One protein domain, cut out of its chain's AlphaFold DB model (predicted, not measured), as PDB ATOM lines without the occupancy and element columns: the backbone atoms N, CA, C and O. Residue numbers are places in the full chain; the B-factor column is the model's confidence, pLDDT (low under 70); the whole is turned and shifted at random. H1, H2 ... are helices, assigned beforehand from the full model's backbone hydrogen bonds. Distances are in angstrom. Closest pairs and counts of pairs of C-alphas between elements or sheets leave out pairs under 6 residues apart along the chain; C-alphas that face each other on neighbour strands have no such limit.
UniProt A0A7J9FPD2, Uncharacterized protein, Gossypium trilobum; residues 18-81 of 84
ATOM      1  N   ASN A  18     191.964 150.357 166.632       70.38
ATOM      2  CA  ASN A  18     191.183 151.352 167.374       70.38
ATOM      3  C   ASN A  18     191.171 152.726 166.682       70.38
ATOM      4  O   ASN A  18     190.134 153.385 166.638       70.38
ATOM      5  N   LEU A  19     192.298 153.152 166.103       70.88
ATOM      6  CA  LEU A  19     192.383 154.423 165.383       70.88
ATOM      7  C   LEU A  19     191.632 154.351 164.050       70.88
ATOM      8  O   LEU A  19     190.883 155.273 163.731       70.88
ATOM      9  N   TRP A  20     191.762 153.234 163.321       74.06
ATOM     10  CA  TRP A  20     190.963 152.962 162.120       74.06
ATOM     11  C   TRP A  20     189.465 153.003 162.429       74.06
ATOM     12  O   TRP A  20     188.708 153.656 161.718       74.06
ATOM     13  N   GLN A  21     189.038 152.383 163.528       73.69
ATOM     14  CA  GLN A  21     187.640 152.347 163.942       73.69
ATOM     15  C   GLN A  21     187.100 153.746 164.282       73.69
ATOM     16  O   GLN A  21     185.985 154.082 163.875       73.69
ATOM     17  N   VAL A  22     187.873 154.585 164.982       77.38
ATOM     18  CA  VAL A  22     187.497 155.982 165.280       77.38
ATOM     19  C   VAL A  22     187.386 156.809 163.996       77.38
ATOM     20  O   VAL A  22     186.410 157.542 163.813       77.38
ATOM     21  N   TRP A  23     188.338 156.653 163.076       73.44
ATOM     22  CA  TRP A  23     188.319 157.323 161.774       73.44
ATOM     23  C   TRP A  23     187.120 156.899 160.926       73.44
ATOM     24  O   TRP A  23     186.346 157.744 160.480       73.44
ATOM     25  N   MET A  24     186.896 155.594 160.787       74.81
ATOM     26  CA  MET A  24     185.753 155.038 160.065       74.81
ATOM     27  C   MET A  24     184.425 155.491 160.656       74.81
ATOM     28  O   MET A  24     183.522 155.884 159.923       74.81
ATOM     29  N   THR A  25     184.312 155.503 161.983       73.94
ATOM     30  CA  THR A  25     183.113 156.008 162.660       73.94
ATOM     31  C   THR A  25     182.878 157.478 162.327       73.94
ATOM     32  O   THR A  25     181.745 157.870 162.068       73.94
ATOM     33  N   THR A  26     183.937 158.286 162.277       76.00
ATOM     34  CA  THR A  26     183.853 159.711 161.935       76.00
ATOM     35  C   THR A  26     183.409 159.916 160.485       76.00
ATOM     36  O   THR A  26     182.491 160.695 160.235       76.00
ATOM     37  N   ILE A  27     183.984 159.170 159.541       74.25
ATOM     38  CA  ILE A  27     183.627 159.209 158.113       74.25
ATOM     39  C   ILE A  27     182.163 158.788 157.898       74.25
ATOM     40  O   ILE A  27     181.413 159.453 157.185       74.25
ATOM     41  N   LEU A  28     181.720 157.725 158.572       76.00
ATOM     42  CA  LEU A  28     180.337 157.248 158.496       76.00
ATOM     43  C   LEU A  28     179.337 158.215 159.144       76.00
ATOM     44  O   LEU A  28     178.203 158.311 158.675       76.00
ATOM     45  N   ILE A  29     179.728 158.934 160.203       77.12
ATOM     46  CA  ILE A  29     178.906 160.000 160.802       77.12
ATOM     47  C   ILE A  29     178.787 161.183 159.837       77.12
ATOM     48  O   ILE A  29     177.677 161.657 159.615       77.12
ATOM     49  N   GLN A  30     179.891 161.619 159.223       73.00
ATOM     50  CA  GLN A  30     179.881 162.709 158.237       73.00
ATOM     51  C   GLN A  30     179.010 162.384 157.018       73.00
ATOM     52  O   GLN A  30     178.353 163.268 156.477       73.00
ATOM     53  N   GLY A  31     178.971 161.116 156.603       69.81
ATOM     54  CA  GLY A  31     178.112 160.659 155.512       69.81
ATOM     55  C   GLY A  31     176.639 160.447 155.881       69.81
ATOM     56  O   GLY A  31     175.868 160.088 154.993       69.81
ATOM     57  N   ASP A  32     176.247 160.604 157.154       71.81
ATOM     58  CA  ASP A  32     174.938 160.173 157.687       71.81
ATOM     59  C   ASP A  32     174.643 158.678 157.403       71.81
ATOM     60  O   ASP A  32     173.508 158.226 157.247       71.81
ATOM     61  N   LEU A  33     175.716 157.884 157.325       75.12
ATOM     62  CA  LEU A  33     175.719 156.468 156.951       75.12
ATOM     63  C   LEU A  33     175.838 155.536 158.159       75.12
ATOM     64  O   LEU A  33     175.583 154.339 158.049       75.12
ATOM     65  N   LYS A  34     176.190 156.068 159.335       72.25
ATOM     66  CA  LYS A  34     176.333 155.275 160.565       72.25
ATOM     67  C   LYS A  34     175.052 154.516 160.926       72.25
ATOM     68  O   LYS A  34     175.127 153.357 161.323       72.25
ATOM     69  N   LYS A  35     173.888 155.145 160.745       72.50
ATOM     70  CA  LYS A  35     172.579 154.505 160.958       72.50
ATOM     71  C   LYS A  35     172.323 153.360 159.980       72.50
ATOM     72  O   LYS A  35     171.788 152.339 160.369       72.50
ATOM     73  N   VAL A  36     172.797 153.482 158.740       75.31
ATOM     74  CA  VAL A  36     172.638 152.456 157.698       75.31
ATOM     75  C   VAL A  36     173.486 151.219 158.002       75.31
ATOM     76  O   VAL A  36     173.052 150.105 157.740       75.31
ATOM     77  N   LEU A  37     174.676 151.407 158.584       72.00
ATOM     78  CA  LEU A  37     175.570 150.303 158.941       72.00
ATOM     79  C   LEU A  37     175.110 149.538 160.196       72.00
ATOM     80  O   LEU A  37     175.328 148.334 160.294       72.00
ATOM     81  N   ILE A  38     174.535 150.237 161.179       70.19
ATOM     82  CA  ILE A  38     174.174 149.655 162.484       70.19
ATOM     83  C   ILE A  38     172.731 149.140 162.493       70.19
ATOM     84  O   ILE A  38     172.433 148.138 163.145       70.19
ATOM     85  N   GLU A  39     171.823 149.821 161.799       74.25
ATOM     86  CA  GLU A  39     170.397 149.523 161.857       74.25
ATOM     87  C   GLU A  39     169.972 148.605 160.712       74.25
ATOM     88  O   GLU A  39     170.413 148.714 159.567       74.25
ATOM     89  N   LYS A  40     169.048 147.692 161.014       72.31
ATOM     90  CA  LYS A  40     168.383 146.898 159.983       72.31
ATOM     91  C   LYS A  40     167.506 147.823 159.141       72.31
ATOM     92  O   LYS A  40     166.839 148.696 159.694       72.31
ATOM     93  N   LYS A  41     167.449 147.577 157.826       71.50
ATOM     94  CA  LYS A  41     166.564 148.305 156.905       71.50
ATOM     95  C   LYS A  41     165.171 148.529 157.524       71.50
ATOM     96  O   LYS A  41     164.486 147.538 157.797       71.50
ATOM     97  N   PRO A  42     164.712 149.785 157.675       73.31
ATOM     98  CA  PRO A  42     163.367 150.064 158.158       73.31
ATOM     99  C   PRO A  42     162.327 149.543 157.158       73.31
ATOM    100  O   PRO A  42     162.463 149.749 155.949       73.31
ATOM    101  N   ALA A  43     161.268 148.891 157.651       73.06
ATOM    102  CA  ALA A  43     160.219 148.276 156.820       73.06
ATOM    103  C   ALA A  43     159.502 149.280 155.891       73.06
ATOM    104  O   ALA A  43     158.990 148.922 154.836       73.06
ATOM    105  N   ASN A  44     159.511 150.543 156.291       74.25
ATOM    106  CA  ASN A  44     158.904 151.710 155.664       74.25
ATOM    107  C   ASN A  44     159.872 152.511 154.770       74.25
ATOM    108  O   ASN A  44     159.472 153.531 154.212       74.25
ATOM    109  N   THR A  45     161.128 152.078 154.606       72.56
ATOM    110  CA  THR A  45     162.082 152.745 153.705       72.56
ATOM    111  C   THR A  45     162.080 152.117 152.314       72.56
ATOM    112  O   THR A  45     162.133 150.892 152.156       72.56
ATOM    113  N   ASP A  46     162.070 152.980 151.296       81.00
ATOM    114  CA  ASP A  46     162.173 152.589 149.894       81.00
ATOM    115  C   ASP A  46     163.384 151.671 149.647       81.00
ATOM    116  O   ASP A  46     164.502 151.930 150.103       81.00
ATOM    117  N   LYS A  47     163.156 150.560 148.934       79.75
ATOM    118  CA  LYS A  47     164.187 149.537 148.710       79.75
ATOM    119  C   LYS A  47     165.350 150.062 147.877       79.75
ATOM    120  O   LYS A  47     166.485 149.758 148.215       79.75
ATOM    121  N   SER A  48     165.073 150.868 146.855       79.19
ATOM    122  CA  SER A  48     166.112 151.442 145.999       79.19
ATOM    123  C   SER A  48     166.976 152.443 146.771       79.19
ATOM    124  O   SER A  48     168.205 152.387 146.705       79.19
ATOM    125  N   LYS A  49     166.355 153.305 147.588       80.12
ATOM    126  CA  LYS A  49     167.076 154.250 148.455       80.12
ATOM    127  C   LYS A  49     167.946 153.540 149.487       80.12
ATOM    128  O   LYS A  49     169.072 153.978 149.713       80.12
ATOM    129  N   TRP A  50     167.451 152.460 150.094       79.50
ATOM    130  CA  TRP A  50     168.230 151.697 151.068       79.50
ATOM    131  C   TRP A  50     169.420 150.976 150.428       79.50
ATOM    132  O   TRP A  50     170.533 151.120 150.918       79.50
ATOM    133  N   ASP A  51     169.218 150.292 149.296       81.56
ATOM    134  CA  ASP A  51     170.306 149.638 148.548       81.56
ATOM    135  C   ASP A  51     171.387 150.641 148.125       81.56
ATOM    136  O   ASP A  51     172.576 150.328 148.139       81.56
ATOM    137  N   ARG A  52     170.998 151.870 147.758       82.38
ATOM    138  CA  ARG A  52     171.959 152.927 147.417       82.38
ATOM    139  C   ARG A  52     172.804 153.337 148.622       82.38
ATOM    140  O   ARG A  52     174.005 153.541 148.477       82.38
ATOM    141  N   LEU A  53     172.187 153.479 149.793       80.88
ATOM    142  CA  LEU A  53     172.894 153.827 151.025       80.88
ATOM    143  C   LEU A  53     173.817 152.694 151.488       80.88
ATOM    144  O   LEU A  53     174.948 152.966 151.878       80.88
ATOM    145  N   ASP A  54     173.366 151.445 151.381       79.50
ATOM    146  CA  ASP A  54     174.149 150.250 151.706       79.50
ATOM    147  C   ASP A  54     175.395 150.127 150.812       79.50
ATOM    148  O   ASP A  54     176.521 150.029 151.301       79.50
ATOM    149  N   LYS A  55     175.224 150.291 149.493       83.06
ATOM    150  CA  LYS A  55     176.348 150.357 148.546       83.06
ATOM    151  C   LYS A  55     177.301 151.504 148.866       83.06
ATOM    152  O   LYS A  55     178.510 151.313 148.824       83.06
ATOM    153  N   LYS A  56     176.776 152.677 149.233       80.19
ATOM    154  CA  LYS A  56     177.599 153.838 149.600       80.19
ATOM    155  C   LYS A  56     178.446 153.563 150.846       80.19
ATOM    156  O   LYS A  56     179.623 153.908 150.860       80.19
ATOM    157  N   VAL A  57     177.877 152.911 151.863       78.44
ATOM    158  CA  VAL A  57     178.606 152.460 153.062       78.44
ATOM    159  C   VAL A  57     179.726 151.497 152.671       78.44
ATOM    160  O   VAL A  57     180.873 151.705 153.065       78.44
ATOM    161  N   LEU A  58     179.409 150.477 151.866       79.31
ATOM    162  CA  LEU A  58     180.372 149.471 151.414       79.31
ATOM    163  C   LEU A  58     181.538 150.109 150.653       79.31
ATOM    164  O   LEU A  58     182.695 149.849 150.981       79.31
ATOM    165  N   SER A  59     181.246 150.985 149.691       77.38
ATOM    166  CA  SER A  59     182.263 151.702 148.921       77.38
ATOM    167  C   SER A  59     183.141 152.575 149.810       77.38
ATOM    168  O   SER A  59     184.348 152.630 149.601       77.38
ATOM    169  N   MET A  60     182.580 153.218 150.836       72.31
ATOM    170  CA  MET A  60     183.342 154.068 151.753       72.31
ATOM    171  C   MET A  60     184.267 153.252 152.669       72.31
ATOM    172  O   MET A  60     185.407 153.649 152.905       72.31
ATOM    173  N   ILE A  61     183.814 152.080 153.130       75.31
ATOM    174  CA  ILE A  61     184.648 151.115 153.867       75.31
ATOM    175  C   ILE A  61     185.784 150.607 152.986       75.31
ATOM    176  O   ILE A  61     186.938 150.625 153.409       75.31
ATOM    177  N   GLN A  62     185.473 150.200 151.757       74.56
ATOM    178  CA  GLN A  62     186.474 149.757 150.793       74.56
ATOM    179  C   GLN A  62     187.489 150.866 150.516       74.56
ATOM    180  O   GLN A  62     188.683 150.624 150.644       74.56
ATOM    181  N   LEU A  63     187.040 152.092 150.245       70.56
ATOM    182  CA  LEU A  63     187.896 153.255 150.009       70.56
ATOM    183  C   LEU A  63     188.917 153.464 151.137       70.56
ATOM    184  O   LEU A  63     190.087 153.686 150.860       70.56
ATOM    185  N   CYS A  64     188.491 153.335 152.395       69.00
ATOM    186  CA  CYS A  64     189.362 153.513 153.561       69.00
ATOM    187  C   CYS A  64     190.280 152.315 153.854       69.00
ATOM    188  O   CYS A  64     191.213 152.434 154.645       69.00
ATOM    189  N   LEU A  65     189.988 151.148 153.276       69.19
ATOM    190  CA  LEU A  65     190.797 149.933 153.394       69.19
ATOM    191  C   LEU A  65     191.742 149.734 152.205       69.19
ATOM    192  O   LEU A  65     192.650 148.905 152.279       69.19
ATOM    193  N   THR A  66     191.523 150.448 151.102       65.50
ATOM    194  CA  THR A  66     192.308 150.276 149.883       65.50
ATOM    195  C   THR A  66     193.538 151.182 149.915       65.50
ATOM    196  O   THR A  66     193.472 152.307 150.394       65.50
ATOM    197  N   ASN A  67     194.677 150.705 149.399       61.75
ATOM    198  CA  ASN A  67     195.913 151.492 149.347       61.75
ATOM    199  C   ASN A  67     195.704 152.857 148.662       61.75
ATOM    200  O   ASN A  67     194.913 152.964 147.724       61.75
ATOM    201  N   ASN A  68     196.502 153.854 149.061       59.34
ATOM    202  CA  ASN A  68     196.396 155.263 148.648       59.34
ATOM    203  C   ASN A  68     196.177 155.475 147.131       59.34
ATOM    204  O   ASN A  68     195.402 156.339 146.741       59.34
ATOM    205  N   VAL A  69     196.796 154.650 146.276       55.75
ATOM    206  CA  VAL A  69     196.652 154.716 144.806       55.75
ATOM    207  C   VAL A  69     195.227 154.404 144.335       55.75
ATOM    208  O   VAL A  69     194.685 155.075 143.460       55.75
ATOM    209  N   LEU A  70     194.606 153.378 144.913       58.88
ATOM    210  CA  LEU A  70     193.229 153.003 144.595       58.88
ATOM    211  C   LEU A  70     192.238 153.947 145.276       58.88
ATOM    212  O   LEU A  70     191.168 154.198 144.733       58.88
ATOM    213  N   GLN A  71     192.612 154.511 146.427       60.69
ATOM    214  CA  GLN A  71     191.813 155.514 147.115       60.69
ATOM    215  C   GLN A  71     191.666 156.803 146.288       60.69
ATOM    216  O   GLN A  71     190.554 157.306 146.151       60.69
ATOM    217  N   GLU A  72     192.742 157.311 145.678       60.19
ATOM    218  CA  GLU A  72     192.681 158.488 144.789       60.19
ATOM    219  C   GLU A  72     191.789 158.247 143.559       60.19
ATOM    220  O   GLU A  72     190.963 159.090 143.196       60.19
ATOM    221  N   TRP A  73     191.899 157.063 142.952       60.78
ATOM    222  CA  TRP A  73     191.073 156.664 141.809       60.78
ATOM    223  C   TRP A  73     189.590 156.531 142.171       60.78
ATOM    224  O   TRP A  73     188.727 157.086 141.490       60.78
ATOM    225  N   LEU A  74     189.285 155.832 143.266       61.75
ATOM    226  CA  LEU A  74     187.916 155.614 143.730       61.75
ATOM    227  C   LEU A  74     187.267 156.897 144.256       61.75
ATOM    228  O   LEU A  74     186.076 157.084 144.045       61.75
ATOM    229  N   TYR A  75     188.020 157.800 144.893       62.59
ATOM    230  CA  TYR A  75     187.501 159.101 145.330       62.59
ATOM    231  C   TYR A  75     187.036 159.941 144.138       62.59
ATOM    232  O   TYR A  75     185.938 160.494 144.155       62.59
ATOM    233  N   THR A  76     187.838 159.965 143.073       60.81
ATOM    234  CA  THR A  76     187.498 160.665 141.830       60.81
ATOM    235  C   THR A  76     186.273 160.036 141.165       60.81
ATOM    236  O   THR A  76     185.396 160.746 140.690       60.81
ATOM    237  N   PHE A  77     186.157 158.708 141.172       61.00
ATOM    238  CA  PHE A  77     185.021 158.011 140.567       61.00
ATOM    239  C   PHE A  77     183.720 158.158 141.381       61.00
ATOM    240  O   PHE A  77     182.684 158.515 140.829       61.00
ATOM    241  N   CYS A  78     183.766 157.964 142.704       57.16
ATOM    242  CA  CYS A  78     182.585 158.031 143.575       57.16
ATOM    243  C   CYS A  78     182.020 159.445 143.753       57.16
ATOM    244  O   CYS A  78     180.816 159.580 143.963       57.16
ATOM    245  N   MET A  79     182.850 160.490 143.708       57.12
ATOM    246  CA  MET A  79     182.364 161.871 143.836       57.12
ATOM    247  C   MET A  79     181.716 162.384 142.542       57.12
ATOM    248  O   MET A  79     180.909 163.304 142.604       57.12
ATOM    249  N   ASN A  80     181.999 161.757 141.396       56.78
ATOM    250  CA  ASN A  80     181.448 162.144 140.096       56.78
ATOM    251  C   ASN A  80     180.086 161.492 139.769       56.78
ATOM    252  O   ASN A  80     179.449 161.891 138.802       56.78
ATOM    253  N   GLU A  81     179.609 160.528 140.566       52.53
ATOM    254  CA  GLU A  81     178.256 159.943 140.436       52.53
ATOM    255  C   GLU A  81     177.209 160.612 141.357       52.53
ATOM    256  O   GLU A  81     176.069 160.154 141.453       52.53
TER     257      GLU A  81
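This is residues 18 to 81 of the 84 residues of an uncharacterized protein of Gossypium trilobum (UniProt A0A7J9FPD2). One long helix, H3, makes the spine of a flat, thinly packed all-helix domain; H4 folds back from its last residues as a splayed helical hairpin, while H1 and the short H2 lie over a different side of the spine. Residues 43 to 49, of which 47 to 49 belong to H3, stick out at one end. The printed part has 64 residues, with four named helices in the order H1, H2, H3, H4 and no named strand. It is only just compact, close to loose, with a radius of gyration of the C-alphas of 12.7 A, and its C-alphas span 39 by 30 by 15 A.

H3, the longest helix, holds residues 47 to 65 and is 27.0 A long from first to last C-alpha, from C-alpha 47 at (164.187, 149.537, 148.710) to C-alpha 65 at (190.797, 149.933, 153.394). H4 holds residues 68 to 79 and is 16.2 A long, ending with C-alpha 79 at (182.364, 161.871, 143.836). H1 holds residues 18 to 30 and is 18.4 A long, beginning with C-alpha 18 at (191.183, 151.352, 167.374). H2 is short, residues 34 to 38.

H3 is the hub and touches the three other helices. H3 and H4 form a helical hairpin, opposite ways at a shallow tilt of 23 degrees. They touch through residues 63 to 64 of H3 and 70 to 75 of H4 alone; their closest C-alphas, those of Leu 63 and Gln 71, are 5.4 A apart. H2 touches H3 beside residues 50 to 57 of H3 alone, with the C-alphas of Val 36 and Asp 54 closest at 6.6 A. H1 and H3 only just touch, with 3 pairs of C-alphas within 8 A, through residues 24 to 28 of H1 and 57 to 64 of H3 alone. Their closest C-alphas, those of Met 24 and Ile 61, are 7.4 A apart. They run opposite ways at a tilt of 37 degrees, only just steep. H1 and H2 are close but not clearly touching, with the C-alphas of Leu 28 and Lys 34 closest at 4.9 A. H4 is apart from H1 and from H2. In H1, H2, H3 and H4 every O i to N i+4 pair is within hydrogen-bond range.

The two C-alphas farthest apart, those of Asn 44 and Val 69, are 39.4 A apart. The printed part has no cut. The links H1 to H2 and H3 to H4 are tight, the link H2 to H3 is short, and no link is long. The mean pLDDT of the printed part is 71.3; residue 31 and residues 64 to 81 are under 70.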